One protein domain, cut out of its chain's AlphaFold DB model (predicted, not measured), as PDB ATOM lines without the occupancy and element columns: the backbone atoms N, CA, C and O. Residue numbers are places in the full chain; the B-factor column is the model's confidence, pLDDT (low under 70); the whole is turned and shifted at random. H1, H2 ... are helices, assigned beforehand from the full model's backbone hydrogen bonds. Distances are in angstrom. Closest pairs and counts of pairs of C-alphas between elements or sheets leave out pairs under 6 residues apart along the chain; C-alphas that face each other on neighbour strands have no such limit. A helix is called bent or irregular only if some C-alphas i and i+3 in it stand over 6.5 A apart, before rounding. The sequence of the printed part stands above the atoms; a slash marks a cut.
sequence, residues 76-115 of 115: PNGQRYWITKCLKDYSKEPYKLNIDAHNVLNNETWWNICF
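Overview. This is residues 76 to 115 of the 115 residues of an uncharacterized protein of Atta cephalotes (UniProt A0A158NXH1). One straight helix, H1, leads into a long open loop, residues 90 to 109, which swings away beyond the helix's end and folds back to bring the short helix H2 to that same end. Residues 76 to 83 of H1 stick out as a free arm, and this arm makes much of the length. The printed part has 40 residues with two named helices, H1 then H2, and no named strand; the class is all helix, though under half of the residues are in named elements. The whole is only just loose, close to compact, with a radius of gyration of the C-alphas of 11.2 A, and elongated, spanning 35 by 18 by 13 A.

Arrangement. Begin with H1, residues 76 to 89, whose residues 76 to 83 stand free. A long link of 20 residues follows, and then comes H2, residues 110 to 114. Look at Lys 88 and Trp 111: their C-alphas, the closest of the two helices, are 5.3 A apart. H1 and H2 touch, H1 with residues 87 to 88 alone, and their centres are 15.1 A apart. In H1 and H2 every backbone O i to N i+4 pair is within hydrogen-bond range.

Along the chain. Find C-alpha 76 at (-4.658, 0.641, 21.968); from there H1 runs 19.0 A to C-alpha 89 at (-11.854, -1.206, 4.475). H1 is neither bent nor irregular, but only just: C-alphas 86 and 89 are 6.1 A apart. H2 begins at C-alpha 110 and ends at C-alpha 114, at (-0.310, 4.170, -0.663).

Size, cuts and confidence. The C-alphas of Pro 76 and His 102, the two farthest apart, are 34.9 A from each other. Without residues 76 to 83 the body spans 24 by 18 by 12 A. The printed part has no cut and ends at Phe 115, the chain's last residue. The mean pLDDT of the printed part is 92.0, and no printed residue is under 70.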
ATOM      1  N   PRO A  76      -5.605   0.374  23.055       96.25
ATOM      2  CA  PRO A  76      -4.658   0.641  21.968       96.25
ATOM      3  C   PRO A  76      -4.893  -0.228  20.721       96.25
ATOM      4  O   PRO A  76      -4.814   0.256  19.595       96.25
ATOM      5  N   ASN A  77      -5.236  -1.506  20.910       96.00
ATOM      6  CA  ASN A  77      -5.550  -2.411  19.801       96.00
ATOM      7  C   ASN A  77      -6.868  -2.035  19.114       96.00
ATOM      8  O   ASN A  77      -6.928  -2.051  17.889       96.00
ATOM      9  N   GLY A  78      -7.888  -1.633  19.880       96.00
ATOM     10  CA  GLY A  78      -9.145  -1.121  19.335       96.00
ATOM     11  C   GLY A  78      -8.944   0.117  18.462       96.00
ATOM     12  O   GLY A  78      -9.460   0.166  17.352       96.00
ATOM     13  N   GLN A  79      -8.126   1.078  18.905       97.25
ATOM     14  CA  GLN A  79      -7.797   2.253  18.088       97.25
ATOM     15  C   GLN A  79      -7.135   1.860  16.767       97.25
ATOM     16  O   GLN A  79      -7.588   2.286  15.709       97.25
ATOM     17  N   ARG A  80      -6.100   1.009  16.806       97.06
ATOM     18  CA  ARG A  80      -5.418   0.533  15.588       97.06
ATOM     19  C   ARG A  80      -6.365  -0.209  14.654       97.06
ATOM     20  O   ARG A  80      -6.301  -0.012  13.442       97.06
ATOM     21  N   TYR A  81      -7.246  -1.033  15.216       96.75
ATOM     22  CA  TYR A  81      -8.262  -1.747  14.457       96.75
ATOM     23  C   TYR A  81      -9.176  -0.767  13.711       96.75
ATOM     24  O   TYR A  81      -9.307  -0.872  12.493       96.75
ATOM     25  N   TRP A  82      -9.736   0.230  14.401       97.25
ATOM     26  CA  TRP A  82     -10.639   1.201  13.778       97.25
ATOM     27  C   TRP A  82      -9.937   2.146  12.802       97.25
ATOM     28  O   TRP A  82     -10.484   2.418  11.737       97.25
ATOM     29  N   ILE A  83      -8.704   2.572  13.091       96.94
ATOM     30  CA  ILE A  83      -7.866   3.318  12.138       96.94
ATOM     31  C   ILE A  83      -7.681   2.505  10.851       96.94
ATOM     32  O   ILE A  83      -7.896   3.020   9.754       96.94
ATOM     33  N   THR A  84      -7.348   1.216  10.979       96.12
ATOM     34  CA  THR A  84      -7.187   0.317   9.825       96.12
ATOM     35  C   THR A  84      -8.504   0.155   9.068       96.12
ATOM     36  O   THR A  84      -8.504   0.225   7.843       96.12
ATOM     37  N   LYS A  85      -9.640   0.005   9.765       96.19
ATOM     38  CA  LYS A  85     -10.961  -0.042   9.120       96.19
ATOM     39  C   LYS A  85     -11.222   1.207   8.285       96.19
ATOM     40  O   LYS A  85     -11.560   1.062   7.115       96.19
ATOM     41  N   CYS A  86     -10.992   2.399   8.834       96.50
ATOM     42  CA  CYS A  86     -11.192   3.658   8.116       96.50
ATOM     43  C   CYS A  86     -10.295   3.795   6.881       96.50
ATOM     44  O   CYS A  86     -10.775   4.197   5.825       96.50
ATOM     45  N   LEU A  87      -9.008   3.462   7.003       95.06
ATOM     46  CA  LEU A  87      -8.034   3.682   5.928       95.06
ATOM     47  C   LEU A  87      -8.022   2.585   4.862       95.06
ATOM     48  O   LEU A  87      -7.601   2.854   3.742       95.06
ATOM     49  N   LYS A  88      -8.415   1.355   5.210       95.12
ATOM     50  CA  LYS A  88      -8.313   0.189   4.321       95.12
ATOM     51  C   LYS A  88      -9.655  -0.344   3.864       95.12
ATOM     52  O   LYS A  88      -9.785  -0.717   2.704       95.12
ATOM     53  N   ASP A  89     -10.614  -0.484   4.771       95.38
ATOM     54  CA  ASP A  89     -11.854  -1.206   4.475       95.38
ATOM     55  C   ASP A  89     -12.984  -0.256   4.080       95.38
ATOM     56  O   ASP A  89     -13.697  -0.534   3.123       95.38
ATOM     57  N   TYR A  90     -13.115   0.886   4.753       95.94
ATOM     58  CA  TYR A  90     -14.112   1.910   4.416       95.94
ATOM     59  C   TYR A  90     -13.704   2.780   3.229       95.94
ATOM     60  O   TYR A  90     -14.520   3.538   2.718       95.94
ATOM     61  N   SER A  91     -12.463   2.642   2.764       93.94
ATOM     62  CA  SER A  91     -11.985   3.241   1.520       93.94
ATOM     63  C   SER A  91     -12.228   2.366   0.286       93.94
ATOM     64  O   SER A  91     -11.713   2.676  -0.784       93.94
ATOM     65  N   LYS A  92     -12.891   1.217   0.438       91.69
ATOM     66  CA  LYS A  92     -13.228   0.318  -0.670       91.69
ATOM     67  C   LYS A  92     -14.680   0.518  -1.078       91.69
ATOM     68  O   LYS A  92     -15.520   0.890  -0.260       91.69
ATOM     69  N   GLU A  93     -14.979   0.135  -2.311       89.06
ATOM     70  CA  GLU A  93     -16.351  -0.111  -2.747       89.06
ATOM     71  C   GLU A  93     -17.080  -1.034  -1.743       89.06
ATOM     72  O   GLU A  93     -16.475  -1.988  -1.234       89.06
ATOM     73  N   PRO A  94     -18.362  -0.777  -1.420       92.12
ATOM     74  CA  PRO A  94     -19.287   0.147  -2.090       92.12
ATOM     75  C   PRO A  94     -19.309   1.580  -1.511       92.12
ATOM     76  O   PRO A  94     -20.250   2.338  -1.768       92.12
ATOM     77  N   TYR A  95     -18.355   1.945  -0.648       94.06
ATOM     78  CA  TYR A  95     -18.340   3.261  -0.008       94.06
ATOM     79  C   TYR A  95     -17.736   4.312  -0.940       94.06
ATOM     80  O   TYR A  95     -16.631   4.143  -1.441       94.06
ATOM     81  N   LYS A  96     -18.457   5.423  -1.129       92.06
ATOM     82  CA  LYS A  96     -18.020   6.522  -1.996       92.06
ATOM     83  C   LYS A  96     -16.989   7.407  -1.309       92.06
ATOM     84  O   LYS A  96     -17.224   7.898  -0.201       92.06
ATOM     85  N   LEU A  97     -15.908   7.694  -2.020       92.94
ATOM     86  CA  LEU A  97     -14.870   8.641  -1.645       92.94
ATOM     87  C   LEU A  97     -14.976   9.927  -2.466       92.94
ATOM     88  O   LEU A  97     -15.488   9.964  -3.583       92.94
ATOM     89  N   ASN A  98     -14.416  11.015  -1.940       93.12
ATOM     90  CA  ASN A  98     -14.293  12.268  -2.689       93.12
ATOM     91  C   ASN A  98     -13.352  12.138  -3.905       93.12
ATOM     92  O   ASN A  98     -13.477  12.907  -4.853       93.12
ATOM     93  N   ILE A  99     -12.416  11.183  -3.878       90.81
ATOM     94  CA  ILE A  99     -11.453  10.940  -4.964       90.81
ATOM     95  C   ILE A  99     -12.041  10.142  -6.135       90.81
ATOM     96  O   ILE A  99     -11.477  10.190  -7.230       90.81
ATOM     97  N   ASP A 100     -13.192   9.490  -5.951       89.62
ATOM     98  CA  ASP A 100     -13.873   8.741  -7.016       89.62
ATOM     99  C   ASP A 100     -14.307   9.675  -8.152       89.62
ATOM    100  O   ASP A 100     -14.209   9.327  -9.324       89.62
ATOM    101  N   ALA A 101     -14.680  10.920  -7.825       91.00
ATOM    102  CA  ALA A 101     -15.041  11.951  -8.802       91.00
ATOM    103  C   ALA A 101     -13.904  12.305  -9.781       91.00
ATOM    104  O   ALA A 101     -14.145  12.920 -10.820       91.00
ATOM    105  N   HIS A 102     -12.669  11.935  -9.446       90.00
ATOM    106  CA  HIS A 102     -11.475  12.211 -10.234       90.00
ATOM    107  C   HIS A 102     -10.844  10.940 -10.820       90.00
ATOM    108  O   HIS A 102      -9.791  11.039 -11.447       90.00
ATOM    109  N   ASN A 103     -11.460   9.763 -10.623       85.88
ATOM    110  CA  ASN A 103     -10.951   8.458 -11.068       85.88
ATOM    111  C   ASN A 103      -9.475   8.207 -10.689       85.88
ATOM    112  O   ASN A 103      -8.736   7.574 -11.436       85.88
ATOM    113  N   VAL A 104      -9.034   8.694  -9.520       87.62
ATOM    114  CA  VAL A 104      -7.615   8.631  -9.106       87.62
ATOM    115  C   VAL A 104      -7.130   7.191  -8.929       87.62
ATOM    116  O   VAL A 104      -5.961   6.898  -9.162       87.62
ATOM    117  N   LEU A 105      -8.021   6.292  -8.504       85.56
ATOM    118  CA  LEU A 105      -7.651   4.948  -8.070       85.56
ATOM    119  C   LEU A 105      -7.569   3.911  -9.201       85.56
ATOM    120  O   LEU A 105      -7.057   2.832  -8.952       85.56
ATOM    121  N   ASN A 106      -8.025   4.195 -10.429       83.25
ATOM    122  CA  ASN A 106      -7.938   3.268 -11.578       83.25
ATOM    123  C   ASN A 106      -8.331   1.797 -11.270       83.25
ATOM    124  O   ASN A 106      -7.663   0.871 -11.722       83.25
ATOM    125  N   ASN A 107      -9.419   1.577 -10.521       81.19
ATOM    126  CA  ASN A 107      -9.905   0.267 -10.041       81.19
ATOM    127  C   ASN A 107      -9.036  -0.438  -8.976       81.19
ATOM    128  O   ASN A 107      -9.340  -1.570  -8.601       81.19
ATOM    129  N   GLU A 108      -8.001   0.216  -8.453       88.25
ATOM    130  CA  GLU A 108      -7.259  -0.222  -7.268       88.25
ATOM    131  C   GLU A 108      -7.879   0.330  -5.977       88.25
ATOM    132  O   GLU A 108      -8.750   1.200  -5.985       88.25
ATOM    133  N   THR A 109      -7.416  -0.165  -4.828       88.62
ATOM    134  CA  THR A 109      -7.826   0.387  -3.526       88.62
ATOM    135  C   THR A 109      -6.829   1.434  -3.043       88.62
ATOM    136  O   THR A 109      -5.622   1.266  -3.216       88.62
ATOM    137  N   TRP A 110      -7.323   2.481  -2.369       89.06
ATOM    138  CA  TRP A 110      -6.485   3.513  -1.739       89.06
ATOM    139  C   TRP A 110      -5.329   2.916  -0.925       89.06
ATOM    140  O   TRP A 110      -4.182   3.336  -1.055       89.06
ATOM    141  N   TRP A 111      -5.626   1.891  -0.123       92.75
ATOM    142  CA  TRP A 111      -4.633   1.242   0.724       92.75
ATOM    143  C   TRP A 111      -3.490   0.620  -0.080       92.75
ATOM    144  O   TRP A 111      -2.342   0.877   0.249       92.75
ATOM    145  N   ASN A 112      -3.794  -0.138  -1.138       90.50
ATOM    146  CA  ASN A 112      -2.777  -0.834  -1.937       90.50
ATOM    147  C   ASN A 112      -1.849   0.122  -2.701       90.50
ATOM    148  O   ASN A 112      -0.719  -0.241  -3.008       90.50
ATOM    149  N   ILE A 113      -2.334   1.313  -3.062       90.38
ATOM    150  CA  ILE A 113      -1.524   2.302  -3.785       90.38
ATOM    151  C   ILE A 113      -0.587   3.048  -2.826       90.38
ATOM    152  O   ILE A 113       0.524   3.417  -3.207       90.38
ATOM    153  N   CYS A 114      -1.034   3.312  -1.598       87.38
ATOM    154  CA  CYS A 114      -0.310   4.170  -0.663       87.38
ATOM    155  C   CYS A 114       0.564   3.419   0.355       87.38
ATOM    156  O   CYS A 114       1.448   4.055   0.933       87.38
ATOM    157  N   PHE A 115       0.318   2.127   0.599       85.19
ATOM    158  CA  PHE A 115       0.976   1.327   1.642       85.19
ATOM    159  C   PHE A 115       1.252  -0.106   1.182       85.19
ATOM    160  O   PHE A 115       2.352  -0.603   1.509       85.19
TER     161      PHE A 115